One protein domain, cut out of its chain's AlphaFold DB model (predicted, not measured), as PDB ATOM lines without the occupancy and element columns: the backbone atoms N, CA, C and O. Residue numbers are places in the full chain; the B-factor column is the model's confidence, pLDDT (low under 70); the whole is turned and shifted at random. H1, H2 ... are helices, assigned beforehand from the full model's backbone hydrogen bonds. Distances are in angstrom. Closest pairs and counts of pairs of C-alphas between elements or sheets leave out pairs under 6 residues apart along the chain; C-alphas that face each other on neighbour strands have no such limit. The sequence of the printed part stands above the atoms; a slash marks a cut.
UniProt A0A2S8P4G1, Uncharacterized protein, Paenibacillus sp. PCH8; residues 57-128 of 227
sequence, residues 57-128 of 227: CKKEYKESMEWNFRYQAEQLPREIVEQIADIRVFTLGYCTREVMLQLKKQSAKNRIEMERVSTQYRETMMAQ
ATOM      1  N   CYS A  57      11.766  28.899  79.397       94.44
ATOM      2  CA  CYS A  57      10.503  29.568  79.700       94.44
ATOM      3  C   CYS A  57       9.427  29.296  78.637       94.44
ATOM      4  O   CYS A  57       8.274  29.062  78.985       94.44
ATOM      5  N   LYS A  58       9.777  29.254  77.341       95.94
ATOM      6  CA  LYS A  58       8.827  28.870  76.275       95.94
ATOM      7  C   LYS A  58       8.313  27.440  76.433       95.94
ATOM      8  O   LYS A  58       7.136  27.190  76.170       95.94
ATOM      9  N   LYS A  59       9.180  26.506  76.833       96.25
ATOM     10  CA  LYS A  59       8.800  25.110  77.081       96.25
ATOM     11  C   LYS A  59       7.866  25.007  78.288       96.25
ATOM     12  O   LYS A  59       6.780  24.455  78.148       96.25
ATOM     13  N   GLU A  60       8.251  25.596  79.417       94.56
ATOM     14  CA  GLU A  60       7.459  25.598  80.656       94.56
ATOM     15  C   GLU A  60       6.096  26.265  80.451       94.56
ATOM     16  O   GLU A  60       5.068  25.733  80.862       94.56
ATOM     17  N   TYR A  61       6.063  27.396  79.742       93.50
ATOM     18  CA  TYR A  61       4.814  28.072  79.404       93.50
ATOM     19  C   TYR A  61       3.901  27.190  78.551       93.50
ATOM     20  O   TYR A  61       2.702  27.109  78.812       93.50
ATOM     21  N   LYS A  62       4.451  26.504  77.542       94.06
ATOM     22  CA  LYS A  62       3.678  25.583  76.704       94.06
ATOM     23  C   LYS A  62       3.081  24.447  77.538       94.06
ATOM     24  O   LYS A  62       1.892  24.177  77.406       94.06
ATOM     25  N   GLU A  63       3.885  23.815  78.388       95.06
ATOM     26  CA  GLU A  63       3.444  22.721  79.266       95.06
ATOM     27  C   GLU A  63       2.358  23.195  80.245       95.06
ATOM     28  O   GLU A  63       1.313  22.555  80.367       95.06
ATOM     29  N   SER A  64       2.552  24.363  80.866       93.00
ATOM     30  CA  SER A  64       1.562  24.981  81.754       93.00
ATOM     31  C   SER A  64       0.257  25.297  81.024       93.00
ATOM     32  O   SER A  64      -0.819  24.951  81.506       93.00
ATOM     33  N   MET A  65       0.324  25.893  79.830       94.12
ATOM     34  CA  MET A  65      -0.867  26.186  79.030       94.12
ATOM     35  C   MET A  65      -1.617  24.919  78.625       94.12
ATOM     36  O   MET A  65      -2.842  24.898  78.721       94.12
ATOM     37  N   GLU A  66      -0.904  23.869  78.206       94.31
ATOM     38  CA  GLU A  66      -1.502  22.572  77.868       94.31
ATOM     39  C   GLU A  66      -2.232  21.936  79.043       94.31
ATOM     40  O   GLU A  66      -3.338  21.424  78.870       94.31
ATOM     41  N   TRP A  67      -1.645  22.002  80.234       94.75
ATOM     42  CA  TRP A  67      -2.308  21.543  81.446       94.75
ATOM     43  C   TRP A  67      -3.539  22.403  81.767       94.75
ATOM     44  O   TRP A  67      -4.629  21.868  81.963       94.75
ATOM     45  N   ASN A  68      -3.402  23.730  81.729       93.19
ATOM     46  CA  ASN A  68      -4.458  24.661  82.120       93.19
ATOM     47  C   ASN A  68      -5.717  24.540  81.248       93.19
ATOM     48  O   ASN A  68      -6.824  24.482  81.786       93.19
ATOM     49  N   PHE A  69      -5.590  24.492  79.915       92.19
ATOM     50  CA  PHE A  69      -6.786  24.401  79.070       92.19
ATOM     51  C   PHE A  69      -7.463  23.028  79.163       92.19
ATOM     52  O   PHE A  69      -8.685  22.952  79.033       92.19
ATOM     53  N   ARG A  70      -6.702  21.947  79.406       93.75
ATOM     54  CA  ARG A  70      -7.266  20.607  79.659       93.75
ATOM     55  C   ARG A  70      -8.038  20.599  80.968       93.75
ATOM     56  O   ARG A  70      -9.209  20.241  80.973       93.75
ATOM     57  N   TYR A  71      -7.413  21.098  82.033       93.19
ATOM     58  CA  TYR A  71      -8.040  21.239  83.340       93.19
ATOM     59  C   TYR A  71      -9.351  22.033  83.249       93.19
ATOM     60  O   TYR A  71     -10.390  21.585  83.723       93.19
ATOM     61  N   GLN A  72      -9.349  23.180  82.564       90.88
ATOM     62  CA  GLN A  72     -10.563  23.980  82.382       90.88
ATOM     63  C   GLN A  72     -11.653  23.245  81.592       90.88
ATOM     64  O   GLN A  72     -12.823  23.333  81.958       90.88
ATOM     65  N   ALA A  73     -11.290  22.513  80.536       92.25
ATOM     66  CA  ALA A  73     -12.247  21.737  79.749       92.25
ATOM     67  C   ALA A  73     -12.871  20.576  80.545       92.25
ATOM     68  O   ALA A  73     -14.022  20.228  80.298       92.25
ATOM     69  N   GLU A  74     -12.136  19.997  81.497       93.94
ATOM     70  CA  GLU A  74     -12.607  18.899  82.352       93.94
ATOM     71  C   GLU A  74     -13.476  19.377  83.523       93.94
ATOM     72  O   GLU A  74     -14.412  18.683  83.916       93.94
ATOM     73  N   GLN A  75     -13.183  20.551  84.090       90.19
ATOM     74  CA  GLN A  75     -13.882  21.066  85.275       90.19
ATOM     75  C   GLN A  75     -15.153  21.859  84.947       90.19
ATOM     76  O   GLN A  75     -16.030  22.016  85.801       90.19
ATOM     77  N   LEU A  76     -15.261  22.411  83.736       92.25
ATOM     78  CA  LEU A  76     -16.425  23.200  83.343       92.25
ATOM     79  C   LEU A  76     -17.552  22.312  82.796       92.25
ATOM     80  O   LEU A  76     -17.286  21.311  82.134       92.25
ATOM     81  N   PRO A  77     -18.827  22.706  82.992       93.81
ATOM     82  CA  PRO A  77     -19.942  22.057  82.319       93.81
ATOM     83  C   PRO A  77     -19.725  22.033  80.807       93.81
ATOM     84  O   PRO A  77     -19.398  23.063  80.201       93.81
ATOM     85  N   ARG A  78     -19.937  20.863  80.202       94.75
ATOM     86  CA  ARG A  78     -19.670  20.614  78.783       94.75
ATOM     87  C   ARG A  78     -20.355  21.636  77.873       94.75
ATOM     88  O   ARG A  78     -19.753  22.094  76.908       94.75
ATOM     89  N   GLU A  79     -21.572  22.043  78.215       95.44
ATOM     90  CA  GLU A  79     -22.359  23.007  77.447       95.44
ATOM     91  C   GLU A  79     -21.696  24.388  77.399       95.44
ATOM     92  O   GLU A  79     -21.817  25.096  76.403       95.44
ATOM     93  N   ILE A  80     -20.989  24.785  78.464       95.88
ATOM     94  CA  ILE A  80     -20.234  26.043  78.497       95.88
ATOM     95  C   ILE A  80     -18.954  25.892  77.675       95.88
ATOM     96  O   ILE A  80     -18.638  26.787  76.893       95.88
ATOM     97  N   VAL A  81     -18.247  24.765  77.815       96.12
ATOM     98  CA  VAL A  81     -16.999  24.488  77.081       96.12
ATOM     99  C   VAL A  81     -17.223  24.536  75.570       96.12
ATOM    100  O   VAL A  81     -16.455  25.183  74.864       96.12
ATOM    101  N   GLU A  82     -18.307  23.934  75.076       96.31
ATOM    102  CA  GLU A  82     -18.662  23.921  73.647       96.31
ATOM    103  C   GLU A  82     -18.954  25.325  73.072       96.31
ATOM    104  O   GLU A  82     -18.902  25.519  71.859       96.31
ATOM    105  N   GLN A  83     -19.221  26.320  73.925       96.88
ATOM    106  CA  GLN A  83     -19.462  27.715  73.530       96.88
ATOM    107  C   GLN A  83     -18.214  28.607  73.638       96.88
ATOM    108  O   GLN A  83     -18.251  29.781  73.251       96.88
ATOM    109  N   ILE A  84     -17.104  28.088  74.168       96.88
ATOM    110  CA  ILE A  84     -15.841  28.823  74.243       96.88
ATOM    111  C   ILE A  84     -15.222  28.888  72.843       96.88
ATOM    112  O   ILE A  84     -14.862  27.873  72.258       96.88
ATOM    113  N   ALA A  85     -15.060  30.106  72.321       95.25
ATOM    114  CA  ALA A  85     -14.538  30.326  70.970       95.25
ATOM    115  C   ALA A  85     -13.079  29.860  70.789       95.25
ATOM    116  O   ALA A  85     -12.729  29.315  69.746       95.25
ATOM    117  N   ASP A  86     -12.230  30.075  71.798       96.12
ATOM    118  CA  ASP A  86     -10.867  29.543  71.852       96.12
ATOM    119  C   ASP A  86     -10.489  29.290  73.315       96.12
ATOM    120  O   ASP A  86     -10.367  30.226  74.110       96.12
ATOM    121  N   ILE A  87     -10.311  28.017  73.676       94.50
ATOM    122  CA  ILE A  87      -9.997  27.619  75.050       94.50
ATOM    123  C   ILE A  87      -8.647  28.166  75.524       94.50
ATOM    124  O   ILE A  87      -8.494  28.464  76.699       94.50
ATOM    125  N   ARG A  88      -7.684  28.401  74.625       94.31
ATOM    126  CA  ARG A  88      -6.372  28.957  74.995       94.31
ATOM    127  C   ARG A  88      -6.503  30.416  75.412       94.31
ATOM    128  O   ARG A  88      -5.877  30.838  76.376       94.31
ATOM    129  N   VAL A  89      -7.331  31.178  74.701       95.31
ATOM    130  CA  VAL A  89      -7.639  32.579  75.032       95.31
ATOM    131  C   VAL A  89      -8.476  32.650  76.312       95.31
ATOM    132  O   VAL A  89      -8.224  33.497  77.169       95.31
ATOM    133  N   PHE A  90      -9.396  31.701  76.489       95.69
ATOM    134  CA  PHE A  90     -10.138  31.510  77.733       95.69
ATOM    135  C   PHE A  90      -9.240  31.258  78.938       95.69
ATOM    136  O   PHE A  90      -9.405  31.908  79.969       95.69
ATOM    137  N   THR A  91      -8.234  30.401  78.790       93.12
ATOM    138  CA  THR A  91      -7.238  30.138  79.830       93.12
ATOM    139  C   THR A  91      -6.471  31.387  80.260       93.12
ATOM    140  O   THR A  91      -6.101  31.500  81.424       93.12
ATOM    141  N   LEU A  92      -6.301  32.362  79.364       92.44
ATOM    142  CA  LEU A  92      -5.689  33.658  79.675       92.44
ATOM    143  C   LEU A  92      -6.658  34.650  80.347       92.44
ATOM    144  O   LEU A  92      -6.292  35.802  80.565       92.44
ATOM    145  N   GLY A  93      -7.885  34.227  80.664       93.69
ATOM    146  CA  GLY A  93      -8.891  35.031  81.360       93.69
ATOM    147  C   GLY A  93      -9.879  35.768  80.451       93.69
ATOM    148  O   GLY A  93     -10.616  36.628  80.931       93.69
ATOM    149  N   TYR A  94      -9.928  35.450  79.152       95.94
ATOM    150  CA  TYR A  94     -10.791  36.141  78.187       95.94
ATOM    151  C   TYR A  94     -11.924  35.251  77.682       95.94
ATOM    152  O   TYR A  94     -11.698  34.172  77.150       95.94
ATOM    153  N   CYS A  95     -13.165  35.721  77.737       96.50
ATOM    154  CA  CYS A  95     -14.290  34.987  77.168       96.50
ATOM    155  C   CYS A  95     -15.301  35.921  76.506       96.50
ATOM    156  O   CYS A  95     -15.268  37.142  76.677       96.50
ATOM    157  N   THR A  96     -16.205  35.345  75.716       97.69
ATOM    158  CA  THR A  96     -17.314  36.109  75.146       97.69
ATOM    159  C   THR A  96     -18.283  36.527  76.250       97.69
ATOM    160  O   THR A  96     -18.380  35.897  77.307       97.69
ATOM    161  N   ARG A  97     -19.061  37.585  75.996       97.25
ATOM    162  CA  ARG A  97     -20.081  38.058  76.944       97.25
ATOM    163  C   ARG A  97     -21.083  36.959  77.316       97.25
ATOM    164  O   ARG A  97     -21.491  36.885  78.471       97.25
ATOM    165  N   GLU A  98     -21.460  36.121  76.355       97.44
ATOM    166  CA  GLU A  98     -22.417  35.029  76.556       97.44
ATOM    167  C   GLU A  98     -21.866  33.965  77.518       97.44
ATOM    168  O   GLU A  98     -22.506  33.640  78.520       97.44
ATOM    169  N   VAL A  99     -20.627  33.513  77.286       97.38
ATOM    170  CA  VAL A  99     -19.925  32.571  78.174       97.38
ATOM    171  C   VAL A  99     -19.754  33.172  79.572       97.38
ATOM    172  O   VAL A  99     -20.042  32.507  80.566       97.38
ATOM    173  N   MET A 100     -19.377  34.452  79.675       97.31
ATOM    174  CA  MET A 100     -19.247  35.143  80.964       97.31
ATOM    175  C   MET A 100     -20.552  35.121  81.776       97.31
ATOM    176  O   MET A 100     -20.530  34.902  82.987       97.31
ATOM    177  N   LEU A 101     -21.704  35.346  81.135       97.75
ATOM    178  CA  LEU A 101     -23.003  35.323  81.817       97.75
ATOM    179  C   LEU A 101     -23.353  33.922  82.334       97.75
ATOM    180  O   LEU A 101     -23.837  33.786  83.462       97.75
ATOM    181  N   GLN A 102     -23.068  32.882  81.549       97.00
ATOM    182  CA  GLN A 102     -23.285  31.493  81.957       97.00
ATOM    183  C   GLN A 102     -22.375  31.098  83.124       97.00
ATOM    184  O   GLN A 102     -22.857  30.535  84.108       97.00
ATOM    185  N   LEU A 103     -21.096  31.482  83.077       95.69
ATOM    186  CA  LEU A 103     -20.147  31.257  84.169       95.69
ATOM    187  C   LEU A 103     -20.579  31.954  85.458       95.69
ATOM    188  O   LEU A 103     -20.546  31.338  86.519       95.69
ATOM    189  N   LYS A 104     -21.063  33.200  85.385       96.69
ATOM    190  CA  LYS A 104     -21.610  33.905  86.558       96.69
ATOM    191  C   LYS A 104     -22.800  33.170  87.165       96.69
ATOM    192  O   LYS A 104     -22.877  33.027  88.384       96.69
ATOM    193  N   LYS A 105     -23.714  32.671  86.327       96.12
ATOM    194  CA  LYS A 105     -24.860  31.874  86.784       96.12
ATOM    195  C   LYS A 105     -24.403  30.574  87.450       96.12
ATOM    196  O   LYS A 105     -24.938  30.223  88.499       96.12
ATOM    197  N   GLN A 106     -23.427  29.877  86.871       94.44
ATOM    198  CA  GLN A 106     -22.889  28.645  87.446       94.44
ATOM    199  C   GLN A 106     -22.152  28.907  88.762       94.44
ATOM    200  O   GLN A 106     -22.397  28.219  89.746       94.44
ATOM    201  N   SER A 107     -21.322  29.948  88.819       95.38
ATOM    202  CA  SER A 107     -20.613  30.366  90.031       95.38
ATOM    203  C   SER A 107     -21.579  30.691  91.174       95.38
ATOM    204  O   SER A 107     -21.380  30.228  92.294       95.38
ATOM    205  N   ALA A 108     -22.681  31.397  90.893       97.19
ATOM    206  CA  ALA A 108     -23.706  31.681  91.895       97.19
ATOM    207  C   ALA A 108     -24.370  30.404  92.442       97.19
ATOM    208  O   ALA A 108     -24.586  30.302  93.647       97.19
ATOM    209  N   LYS A 109     -24.657  29.419  91.579       95.94
ATOM    210  CA  LYS A 109     -25.183  28.113  92.006       95.94
ATOM    211  C   LYS A 109     -24.175  27.347  92.861       95.94
ATOM    212  O   LYS A 109     -24.548  26.851  93.917       95.94
ATOM    213  N   ASN A 110     -22.914  27.293  92.428       95.06
ATOM    214  CA  ASN A 110     -21.845  26.629  93.172       95.06
ATOM    215  C   ASN A 110     -21.677  27.253  94.560       95.06
ATOM    216  O   ASN A 110     -21.514  26.525  95.530       95.06
ATOM    217  N   ARG A 111     -21.775  28.583  94.676       97.25
ATOM    218  CA  ARG A 111     -21.722  29.268  95.973       97.25
ATOM    219  C   ARG A 111     -22.864  28.846  96.898       97.25
ATOM    220  O   ARG A 111     -22.592  28.515  98.042       97.25
ATOM    221  N   ILE A 112     -24.104  28.819  96.403       97.81
ATOM    222  CA  ILE A 112     -25.268  28.381  97.196       97.81
ATOM    223  C   ILE A 112     -25.074  26.941  97.686       97.81
ATOM    224  O   ILE A 112     -25.330  26.636  98.848       97.81
ATOM    225  N   GLU A 113     -24.603  26.055  96.809       96.94
ATOM    226  CA  GLU A 113     -24.374  24.656  97.169       96.94
ATOM    227  C   GLU A 113     -23.231  24.500  98.180       96.94
ATOM    228  O   GLU A 113     -23.375  23.772  99.160       96.94
ATOM    229  N   MET A 114     -22.131  25.234  98.002       96.69
ATOM    230  CA  MET A 114     -21.034  25.256  98.969       96.69
ATOM    231  C   MET A 114     -21.494  25.785 100.326       96.69
ATOM    232  O   MET A 114     -21.196  25.169 101.341       96.69
ATOM    233  N   GLU A 115     -22.271  26.868 100.373       97.62
ATOM    234  CA  GLU A 115     -22.835  27.393 101.623       97.62
ATOM    235  C   GLU A 115     -23.724  26.359 102.324       97.62
ATOM    236  O   GLU A 115     -23.628  26.187 103.545       97.62
ATOM    237  N   ARG A 116     -24.549  25.629 101.564       97.88
ATOM    238  CA  ARG A 116     -25.376  24.532 102.081       97.88
ATOM    239  C   ARG A 116     -24.514  23.423 102.685       97.88
ATOM    240  O   ARG A 116     -24.732  23.051 103.836       97.88
ATOM    241  N   VAL A 117     -23.528  22.920 101.941       96.88
ATOM    242  CA  VAL A 117     -22.633  21.838 102.389       96.88
ATOM    243  C   VAL A 117     -21.792  22.280 103.586       96.88
ATOM    244  O   VAL A 117     -21.723  21.564 104.580       96.88
ATOM    245  N   SER A 118     -21.213  23.482 103.556       94.88
ATOM    246  CA  SER A 118     -20.449  24.030 104.680       94.88
ATOM    247  C   SER A 118     -21.305  24.206 105.931       94.88
ATOM    248  O   SER A 118     -20.808  24.025 107.038       94.88
ATOM    249  N   THR A 119     -22.586  24.552 105.783       96.25
ATOM    250  CA  THR A 119     -23.511  24.646 106.922       96.25
ATOM    251  C   THR A 119     -23.779  23.271 107.523       96.25
ATOM    252  O   THR A 119     -23.602  23.110 108.725       96.25
ATOM    253  N   GLN A 120     -24.075  22.269 106.692       96.00
ATOM    254  CA  GLN A 120     -24.255  20.884 107.143       96.00
ATOM    255  C   GLN A 120     -23.006  20.328 107.826       96.00
ATOM    256  O   GLN A 120     -23.106  19.681 108.866       96.00
ATOM    257  N   TYR A 121     -21.828  20.612 107.271       91.06
ATOM    258  CA  TYR A 121     -20.559  20.244 107.883       91.06
ATOM    259  C   TYR A 121     -20.412  20.876 109.272       91.06
ATOM    260  O   TYR A 121     -20.176  20.159 110.239       91.06
ATOM    261  N   ARG A 122     -20.627  22.195 109.401       89.81
ATOM    262  CA  ARG A 122     -20.540  22.881 110.701       89.81
ATOM    263  C   ARG A 122     -21.520  22.309 111.719       89.81
ATOM    264  O   ARG A 122     -21.117  22.050 112.844       89.81
ATOM    265  N   GLU A 123     -22.775  22.086 111.334       93.88
ATOM    266  CA  GLU A 123     -23.788  21.480 112.210       93.88
ATOM    267  C   GLU A 123     -23.379  20.070 112.655       93.88
ATOM    268  O   GLU A 123     -23.483  19.741 113.835       93.88
ATOM    269  N   THR A 124     -22.849  19.263 111.733       91.69
ATOM    270  CA  THR A 124     -22.369  17.904 112.025       91.69
ATOM    271  C   THR A 124     -21.187  17.921 112.989       91.69
ATOM    272  O   THR A 124     -21.162  17.134 113.930       91.69
ATOM    273  N   MET A 125     -20.231  18.833 112.795       87.62
ATOM    274  CA  MET A 125     -19.076  18.990 113.683       87.62
ATOM    275  C   MET A 125     -19.469  19.532 115.055       87.62
ATOM    276  O   MET A 125     -18.983  19.034 116.063       87.62
ATOM    277  N   MET A 126     -20.400  20.486 115.128       88.75
ATOM    278  CA  MET A 126     -20.935  20.960 116.409       88.75
ATOM    279  C   MET A 126     -21.644  19.840 117.178       88.75
ATOM    280  O   MET A 126     -21.506  19.756 118.394       88.75
ATOM    281  N   ALA A 127     -22.357  18.952 116.481       92.75
ATOM    282  CA  ALA A 127     -23.021  17.804 117.095       92.75
ATOM    283  C   ALA A 127     -22.050  16.737 117.635       92.75
ATOM    284  O   ALA A 127     -22.477  15.892 118.418       92.75
ATOM    285  N   GLN A 128     -20.766  16.764 117.248       91.81
ATOM    286  CA  GLN A 128     -19.743  15.894 117.841       91.81
ATOM    287  C   GLN A 128     -19.401  16.287 119.286       91.81
ATOM    288  O   GLN A 128     -18.833  15.468 120.002       91.81
TER     289      GLN A 128
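AT A GLANCE: This is residues 57 to 128 of the 227 residues of an uncharacterized protein of Paenibacillus sp. PCH8 (UniProt A0A2S8P4G1). Two long helices, H1 and H4, spread like the two arms of a V from a small head, where the short helices H2 and H3 and the links join them. The free parts of the arms, residues 57 to 64 of H1 and residues 107 to 128, mostly H4, stick out from the head. The printed part has 72 residues, with four named helices in the order H1, H2, H3, H4 and no named strand: it is all helix. It is only just extended, close to loose, with a radius of gyration of the C-alphas of 16.9 A, and its outline is flat, spanning 52 by 31 by 17 A.

IN THESE COORDINATES: Find C-alpha 57 at (10.503, 29.568, 79.700); from there H1, residues 57 to 75, runs 26.4 A to C-alpha 75 at (-13.882, 21.066, 85.275). Next come H2, residues 78 to 81, and H3, residues 87 to 91. H4, residues 97 to 126, then runs 43.0 A and ends at C-alpha 126 at (-20.935, 20.960, 116.409).

HOW THE PARTS SIT: Look at residues 65 to 73 of H1, which alone touch H3; the closest C-alphas, of Phe 69 and Thr 91, are 5.8 A apart. H2 only just touches H4, with 3 pairs of C-alphas within 8 A, the closest being Ile 80 and Val 99 at 6.5 A; of H4, residues 99 to 103 alone take part. H1 and H4 are apart. In H1, H3 and H4 every O i to N i+4 pair is within hydrogen-bond range; H2 is too short for such a pair, and its one O i to N i+3 pair is within range.

THE WHOLE: The C-alphas of Lys 58 and Ala 127, the two farthest apart, are 52.9 A apart. The printed part has no cut, its three links are tight, and no printed residue is under 70 in pLDDT.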